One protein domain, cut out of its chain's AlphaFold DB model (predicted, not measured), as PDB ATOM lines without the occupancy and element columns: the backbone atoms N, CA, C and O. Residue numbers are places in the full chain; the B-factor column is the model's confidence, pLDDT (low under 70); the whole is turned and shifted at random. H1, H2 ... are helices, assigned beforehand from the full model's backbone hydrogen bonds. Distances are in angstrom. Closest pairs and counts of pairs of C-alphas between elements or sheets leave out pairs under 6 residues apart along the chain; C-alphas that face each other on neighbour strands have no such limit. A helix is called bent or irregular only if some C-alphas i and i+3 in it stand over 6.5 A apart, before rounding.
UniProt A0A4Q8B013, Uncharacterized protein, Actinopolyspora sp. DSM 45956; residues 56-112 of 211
ATOM      1  N   LYS A  56     -18.329 -20.121 -45.668       71.00
ATOM      2  CA  LYS A  56     -17.005 -19.625 -46.082       71.00
ATOM      3  C   LYS A  56     -17.047 -18.165 -46.533       71.00
ATOM      4  O   LYS A  56     -16.115 -17.415 -46.259       71.00
ATOM      5  N   GLN A  57     -18.116 -17.743 -47.205       69.44
ATOM      6  CA  GLN A  57     -18.323 -16.340 -47.571       69.44
ATOM      7  C   GLN A  57     -18.598 -15.469 -46.344       69.44
ATOM      8  O   GLN A  57     -18.020 -14.392 -46.236       69.44
ATOM      9  N   ARG A  58     -19.394 -15.956 -45.385       62.69
ATOM     10  CA  ARG A  58     -19.638 -15.289 -44.097       62.69
ATOM     11  C   ARG A  58     -18.357 -15.155 -43.274       62.69
ATOM     12  O   ARG A  58     -18.081 -14.072 -42.773       62.69
ATOM     13  N   TYR A  59     -17.532 -16.203 -43.218       61.38
ATOM     14  CA  TYR A  59     -16.216 -16.166 -42.574       61.38
ATOM     15  C   TYR A  59     -15.279 -15.156 -43.247       61.38
ATOM     16  O   TYR A  59     -14.645 -14.359 -42.565       61.38
ATOM     17  N   LYS A  60     -15.250 -15.115 -44.588       62.44
ATOM     18  CA  LYS A  60     -14.455 -14.133 -45.346       62.44
ATOM     19  C   LYS A  60     -14.952 -12.691 -45.187       62.44
ATOM     20  O   LYS A  60     -14.141 -11.771 -45.179       62.44
ATOM     21  N   ALA A  61     -16.261 -12.485 -45.069       60.56
ATOM     22  CA  ALA A  61     -16.852 -11.171 -44.816       60.56
ATOM     23  C   ALA A  61     -16.570 -10.689 -43.379       60.56
ATOM     24  O   ALA A  61     -16.291  -9.510 -43.161       60.56
ATOM     25  N   ALA A  62     -16.570 -11.608 -42.408       57.03
ATOM     26  CA  ALA A  62     -16.181 -11.331 -41.028       57.03
ATOM     27  C   ALA A  62     -14.674 -11.040 -40.902       57.03
ATOM     28  O   ALA A  62     -14.289 -10.066 -40.260       57.03
ATOM     29  N   SER A  63     -13.816 -11.818 -41.575       55.22
ATOM     30  CA  SER A  63     -12.354 -11.683 -41.496       55.22
ATOM     31  C   SER A  63     -11.811 -10.415 -42.162       55.22
ATOM     32  O   SER A  63     -10.739  -9.944 -41.805       55.22
ATOM     33  N   LYS A  64     -12.531  -9.853 -43.141       57.12
ATOM     34  CA  LYS A  64     -12.146  -8.608 -43.825       57.12
ATOM     35  C   LYS A  64     -12.570  -7.332 -43.085       57.12
ATOM     36  O   LYS A  64     -12.342  -6.239 -43.594       57.12
ATOM     37  N   GLY A  65     -13.241  -7.439 -41.933       51.59
ATOM     38  CA  GLY A  65     -13.839  -6.280 -41.254       51.59
ATOM     39  C   GLY A  65     -14.968  -5.608 -42.058       51.59
ATOM     40  O   GLY A  65     -15.452  -4.537 -41.690       51.59
ATOM     41  N   GLU A  66     -15.413  -6.235 -43.153       55.56
ATOM     42  CA  GLU A  66     -16.536  -5.787 -43.985       55.56
ATOM     43  C   GLU A  66     -17.876  -5.963 -43.259       55.56
ATOM     44  O   GLU A  66     -18.833  -5.262 -43.572       55.56
ATOM     45  N   ALA A  67     -17.921  -6.833 -42.244       51.47
ATOM     46  CA  ALA A  67     -19.062  -7.047 -41.353       51.47
ATOM     47  C   ALA A  67     -19.345  -5.881 -40.373       51.47
ATOM     48  O   ALA A  67     -20.157  -6.029 -39.466       51.47
ATOM     49  N   GLY A  68     -18.700  -4.722 -40.550       52.91
ATOM     50  CA  GLY A  68     -18.942  -3.525 -39.732       52.91
ATOM     51  C   GLY A  68     -18.541  -2.189 -40.369       52.91
ATOM     52  O   GLY A  68     -18.924  -1.139 -39.856       52.91
ATOM     53  N   ARG A  69     -17.805  -2.179 -41.492       64.81
ATOM     54  CA  ARG A  69     -17.476  -0.949 -42.234       64.81
ATOM     55  C   ARG A  69     -18.529  -0.637 -43.291       64.81
ATOM     56  O   ARG A  69     -18.714  -1.397 -44.242       64.81
ATOM     57  N   ILE A  70     -19.152   0.535 -43.178       69.25
ATOM     58  CA  ILE A  70     -20.041   1.071 -44.213       69.25
ATOM     59  C   ILE A  70     -19.180   1.561 -45.383       69.25
ATOM     60  O   ILE A  70     -18.711   2.694 -45.406       69.25
ATOM     61  N   THR A  71     -18.929   0.676 -46.347       80.25
ATOM     62  CA  THR A  71     -18.338   1.025 -47.645       80.25
ATOM     63  C   THR A  71     -19.451   1.260 -48.672       80.25
ATOM     64  O   THR A  71     -20.495   0.599 -48.612       80.25
ATOM     65  N   PRO A  72     -19.262   2.160 -49.655       77.31
ATOM     66  CA  PRO A  72     -20.305   2.491 -50.630       77.31
ATOM     67  C   PRO A  72     -20.768   1.272 -51.447       77.31
ATOM     68  O   PRO A  72     -21.944   1.167 -51.796       77.31
ATOM     69  N   GLY A  73     -19.874   0.310 -51.708       81.56
ATOM     70  CA  GLY A  73     -20.212  -0.940 -52.397       81.56
ATOM     71  C   GLY A  73     -21.106  -1.877 -51.576       81.56
ATOM     72  O   GLY A  73     -22.036  -2.469 -52.125       81.56
ATOM     73  N   ASN A  74     -20.874  -1.988 -50.264       77.88
ATOM     74  CA  ASN A  74     -21.693  -2.827 -49.385       77.88
ATOM     75  C   ASN A  74     -23.053  -2.181 -49.093       77.88
ATOM     76  O   ASN A  74     -24.057  -2.888 -49.045       77.88
ATOM     77  N   ALA A  75     -23.114  -0.848 -49.005       81.56
ATOM     78  CA  ALA A  75     -24.372  -0.114 -48.869       81.56
ATOM     79  C   ALA A  75     -25.311  -0.357 -50.065       81.56
ATOM     80  O   ALA A  75     -26.481  -0.677 -49.871       81.56
ATOM     81  N   ARG A  76     -24.793  -0.306 -51.304       83.44
ATOM     82  CA  ARG A  76     -25.590  -0.593 -52.515       83.44
ATOM     83  C   ARG A  76     -26.161  -2.015 -52.515       83.44
ATOM     84  O   ARG A  76     -27.327  -2.206 -52.850       83.44
ATOM     85  N   LYS A  77     -25.365  -3.004 -52.093       84.81
ATOM     86  CA  LYS A  77     -25.815  -4.401 -51.966       84.81
ATOM     87  C   LYS A  77     -26.892  -4.556 -50.889       84.81
ATOM     88  O   LYS A  77     -27.888  -5.231 -51.127       84.81
ATOM     89  N   ALA A  78     -26.727  -3.902 -49.739       83.62
ATOM     90  CA  ALA A  78     -27.710  -3.929 -48.657       83.62
ATOM     91  C   ALA A  78     -29.048  -3.306 -49.078       83.62
ATOM     92  O   ALA A  78     -30.092  -3.912 -48.854       83.62
ATOM     93  N   VAL A  79     -29.028  -2.152 -49.756       85.62
ATOM     94  CA  VAL A  79     -30.245  -1.508 -50.285       85.62
ATOM     95  C   VAL A  79     -30.981  -2.431 -51.262       85.62
ATOM     96  O   VAL A  79     -32.200  -2.551 -51.178       85.62
ATOM     97  N   GLY A  80     -30.256  -3.139 -52.138       89.56
ATOM     98  CA  GLY A  80     -30.851  -4.122 -53.050       89.56
ATOM     99  C   GLY A  80     -31.557  -5.271 -52.323       89.56
ATOM    100  O   GLY A  80     -32.686  -5.612 -52.662       89.56
ATOM    101  N   VAL A  81     -30.936  -5.827 -51.277       88.56
ATOM    102  CA  VAL A  81     -31.533  -6.904 -50.464       88.56
ATOM    103  C   VAL A  81     -32.748  -6.406 -49.677       88.56
ATOM    104  O   VAL A  81     -33.788  -7.066 -49.657       88.56
ATOM    105  N   VAL A  82     -32.653  -5.217 -49.075       89.56
ATOM    106  CA  VAL A  82     -33.762  -4.592 -48.339       89.56
ATOM    107  C   VAL A  82     -34.936  -4.274 -49.265       89.56
ATOM    108  O   VAL A  82     -36.075  -4.416 -48.845       89.56
ATOM    109  N   ARG A  83     -34.716  -3.915 -50.536       86.75
ATOM    110  CA  ARG A  83     -35.804  -3.676 -51.506       86.75
ATOM    111  C   ARG A  83     -36.671  -4.923 -51.733       86.75
ATOM    112  O   ARG A  83     -37.877  -4.787 -51.898       86.75
ATOM    113  N   VAL A  84     -36.058  -6.108 -51.744       92.56
ATOM    114  CA  VAL A  84     -36.739  -7.384 -52.026       92.56
ATOM    115  C   VAL A  84     -37.388  -7.966 -50.769       92.56
ATOM    116  O   VAL A  84     -38.538  -8.383 -50.812       92.56
ATOM    117  N   ILE A  85     -36.671  -7.976 -49.640       89.25
ATOM    118  CA  ILE A  85     -37.140  -8.603 -48.388       89.25
ATOM    119  C   ILE A  85     -37.911  -7.606 -47.500       89.25
ATOM    120  O   ILE A  85     -38.697  -7.996 -46.637       89.25
ATOM    121  N   GLY A  86     -37.729  -6.305 -47.726       89.19
ATOM    122  CA  GLY A  86     -38.308  -5.218 -46.937       89.19
ATOM    123  C   GLY A  86     -39.821  -5.308 -46.751       89.19
ATOM    124  O   GLY A  86     -40.248  -5.251 -45.603       89.19
ATOM    125  N   PRO A  87     -40.640  -5.505 -47.805       89.75
ATOM    126  CA  PRO A  87     -42.095  -5.593 -47.657       89.75
ATOM    127  C   PRO A  87     -42.554  -6.741 -46.747       89.75
ATOM    128  O   PRO A  87     -43.497  -6.574 -45.982       89.75
ATOM    129  N   ALA A  88     -41.856  -7.880 -46.773       92.31
ATOM    130  CA  ALA A  88     -42.179  -9.027 -45.925       92.31
ATOM    131  C   ALA A  88     -41.795  -8.798 -44.451       92.31
ATOM    132  O   ALA A  88     -42.475  -9.277 -43.547       92.31
ATOM    133  N   LEU A  89     -40.721  -8.040 -44.195       89.19
ATOM    134  CA  LEU A  89     -40.286  -7.686 -42.837       89.19
ATOM    135  C   LEU A  89     -40.936  -6.404 -42.302       89.19
ATOM    136  O   LEU A  89     -40.867  -6.147 -41.102       89.19
ATOM    137  N   ALA A  90     -41.581  -5.613 -43.162       90.25
ATOM    138  CA  ALA A  90     -42.236  -4.360 -42.810       90.25
ATOM    139  C   ALA A  90     -43.205  -4.471 -41.614       90.25
ATOM    140  O   ALA A  90     -43.060  -3.659 -40.697       90.25
ATOM    141  N   PRO A  91     -44.137  -5.449 -41.539       87.31
ATOM    142  CA  PRO A  91     -45.067  -5.528 -40.409       87.31
ATOM    143  C   PRO A  91     -44.354  -5.813 -39.079       87.31
ATOM    144  O   PRO A  91     -44.674  -5.204 -38.060       87.31
ATOM    145  N   TYR A  92     -43.331  -6.666 -39.084       91.19
ATOM    146  CA  TYR A  92     -42.554  -6.980 -37.884       91.19
ATOM    147  C   TYR A  92     -41.664  -5.817 -37.452       91.19
ATOM    148  O   TYR A  92     -41.540  -5.541 -36.262       91.19
ATOM    149  N   ALA A  93     -41.073  -5.100 -38.410       88.69
ATOM    150  CA  ALA A  93     -40.322  -3.885 -38.123       88.69
ATOM    151  C   ALA A  93     -41.227  -2.811 -37.503       88.69
ATOM    152  O   ALA A  93     -40.821  -2.161 -36.542       88.69
ATOM    153  N   ALA A  94     -42.462  -2.663 -37.995       87.19
ATOM    154  CA  ALA A  94     -43.446  -1.752 -37.418       87.19
ATOM    155  C   ALA A  94     -43.825  -2.150 -35.980       87.19
ATOM    156  O   ALA A  94     -43.827  -1.292 -35.101       87.19
ATOM    157  N   GLN A  95     -44.057  -3.440 -35.718       84.75
ATOM    158  CA  GLN A  95     -44.337  -3.956 -34.371       84.75
ATOM    159  C   GLN A  95     -43.148  -3.797 -33.411       84.75
ATOM    160  O   GLN A  95     -43.313  -3.434 -32.246       84.75
ATOM    161  N   ALA A  96     -41.927  -4.035 -33.888       87.69
ATOM    162  CA  ALA A  96     -40.721  -3.813 -33.098       87.69
ATOM    163  C   ALA A  96     -40.528  -2.320 -32.796       87.69
ATOM    164  O   ALA A  96     -40.189  -1.953 -31.671       87.69
ATOM    165  N   ALA A  97     -40.788  -1.451 -33.777       86.81
ATOM    166  CA  ALA A  97     -40.725  -0.007 -33.604       86.81
ATOM    167  C   ALA A  97     -41.781   0.496 -32.610       86.81
ATOM    168  O   ALA A  97     -41.455   1.331 -31.764       86.81
ATOM    169  N   SER A  98     -43.011  -0.025 -32.655       81.38
ATOM    170  CA  SER A  98     -44.054   0.341 -31.693       81.38
ATOM    171  C   SER A  98     -43.709  -0.139 -30.284       81.38
ATOM    172  O   SER A  98     -43.751   0.657 -29.355       81.38
ATOM    173  N   ALA A  99     -43.240  -1.379 -30.113       85.12
ATOM    174  CA  ALA A  99     -42.818  -1.886 -28.805       85.12
ATOM    175  C   ALA A  99     -41.618  -1.106 -28.229       85.12
ATOM    176  O   ALA A  99     -41.573  -0.786 -27.036       85.12
ATOM    177  N   ALA A 100     -40.649  -0.754 -29.076       86.69
ATOM    178  CA  ALA A 100     -39.530   0.100 -28.690       86.69
ATOM    179  C   ALA A 100     -40.008   1.503 -28.279       86.69
ATOM    180  O   ALA A 100     -39.559   2.039 -27.265       86.69
ATOM    181  N   ARG A 101     -40.965   2.081 -29.012       83.25
ATOM    182  CA  ARG A 101     -41.560   3.371 -28.657       83.25
ATOM    183  C   ARG A 101     -42.322   3.292 -27.338       83.25
ATOM    184  O   ARG A 101     -42.109   4.137 -26.478       83.25
ATOM    185  N   ASP A 102     -43.113   2.251 -27.122       81.62
ATOM    186  CA  ASP A 102     -43.865   2.080 -25.881       81.62
ATOM    187  C   ASP A 102     -42.943   1.925 -24.672       81.62
ATOM    188  O   ASP A 102     -43.189   2.490 -23.609       81.62
ATOM    189  N   THR A 103     -41.853   1.165 -24.807       82.25
ATOM    190  CA  THR A 103     -40.864   1.037 -23.725       82.25
ATOM    191  C   THR A 103     -40.162   2.362 -23.437       82.25
ATOM    192  O   THR A 103     -39.943   2.683 -22.264       82.25
ATOM    193  N   TYR A 104     -39.874   3.157 -24.471       83.31
ATOM    194  CA  TYR A 104     -39.336   4.505 -24.322       83.31
ATOM    195  C   TYR A 104     -40.322   5.440 -23.611       83.31
ATOM    196  O   TYR A 104     -39.954   6.072 -22.619       83.31
ATOM    197  N   GLU A 105     -41.584   5.476 -24.041       80.88
ATOM    198  CA  GLU A 105     -42.607   6.331 -23.432       80.88
ATOM    199  C   GLU A 105     -42.927   5.896 -22.001       80.88
ATOM    200  O   GLU A 105     -42.996   6.738 -21.113       80.88
ATOM    201  N   ARG A 106     -42.992   4.591 -21.701       79.31
ATOM    202  CA  ARG A 106     -43.110   4.097 -20.314       79.31
ATOM    203  C   ARG A 106     -41.904   4.487 -19.466       79.31
ATOM    204  O   ARG A 106     -42.045   4.816 -18.290       79.31
ATOM    205  N   ALA A 107     -40.693   4.443 -20.022       78.62
ATOM    206  CA  ALA A 107     -39.503   4.899 -19.310       78.62
ATOM    207  C   ALA A 107     -39.546   6.411 -19.049       78.62
ATOM    208  O   ALA A 107     -39.137   6.851 -17.975       78.62
ATOM    209  N   ARG A 108     -40.066   7.199 -19.994       78.12
ATOM    210  CA  ARG A 108     -40.265   8.644 -19.854       78.12
ATOM    211  C   ARG A 108     -41.360   8.969 -18.833       78.12
ATOM    212  O   ARG A 108     -41.101   9.751 -17.925       78.12
ATOM    213  N   ALA A 109     -42.505   8.300 -18.907       80.31
ATOM    214  CA  ALA A 109     -43.609   8.380 -17.952       80.31
ATOM    215  C   ALA A 109     -43.138   8.097 -16.519       80.31
ATOM    216  O   ALA A 109     -43.327   8.925 -15.633       80.31
ATOM    217  N   ARG A 110     -42.396   6.998 -16.307       76.25
ATOM    218  CA  ARG A 110     -41.822   6.648 -14.991       76.25
ATOM    219  C   ARG A 110     -40.880   7.713 -14.431       76.25
ATOM    220  O   ARG A 110     -40.834   7.901 -13.224       76.25
ATOM    221  N   ARG A 111     -40.126   8.416 -15.284       76.50
ATOM    222  CA  ARG A 111     -39.253   9.524 -14.848       76.50
ATOM    223  C   ARG A 111     -40.038  10.774 -14.460       76.50
ATOM    224  O   ARG A 111     -39.527  11.579 -13.688       76.50
ATOM    225  N   LEU A 112     -41.219  10.957 -15.042       76.69
ATOM    226  CA  LEU A 112     -42.097  12.099 -14.803       76.69
ATOM    227  C   LEU A 112     -43.133  11.825 -13.699       76.69
ATOM    228  O   LEU A 112     -43.701  12.779 -13.184       76.69
TER     229      LEU A 112
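This is residues 56 to 112 of the 211 residues of an uncharacterized protein of Actinopolyspora sp. DSM 45956 (UniProt A0A4Q8B013). One long helix, H2, bends into an open L of two arms, H2a and H2b, and a short helix, H1, sits beyond a loop at the far end of H2a. The printed part has 57 residues with two named helices, H1 then H2, and no named strand; it is all helix. It is extended, with a radius of gyration of the C-alphas of 17.2 A, and elongated, spanning 48 by 25 by 22 A.

H1, residues 56 to 63, begins at C-alpha 56 (-17.005, -19.625, -46.082). H2, residues 72 to 112, was assigned as one helix by its hydrogen bonds but is bent: C-alphas 88 and 91 are 7.1 A apart. Its arms are H2a, residues 72 to 88, 25.2 A long, and H2b, residues 91 to 112, 31.2 A long, ending at C-alpha 112 (-42.097, 12.099, -14.803).

H2a and H2b stand about perpendicular, at 84 degrees. H2a has a kink of 37 degrees near residue 82 and is irregular, with C-alphas 84 and 87 7.1 A apart. H1 is apart from both arms. Every O i to N i+4 pair is within hydrogen-bond range in H1 and H2b, and 10 of 13 in H2a.

The C-alphas farthest apart, of Lys 56 and Leu 112, are 51.1 A apart. The printed part has no cut, and the link from H1 to H2 is short. Residues 57 to 70 have pLDDT under 70.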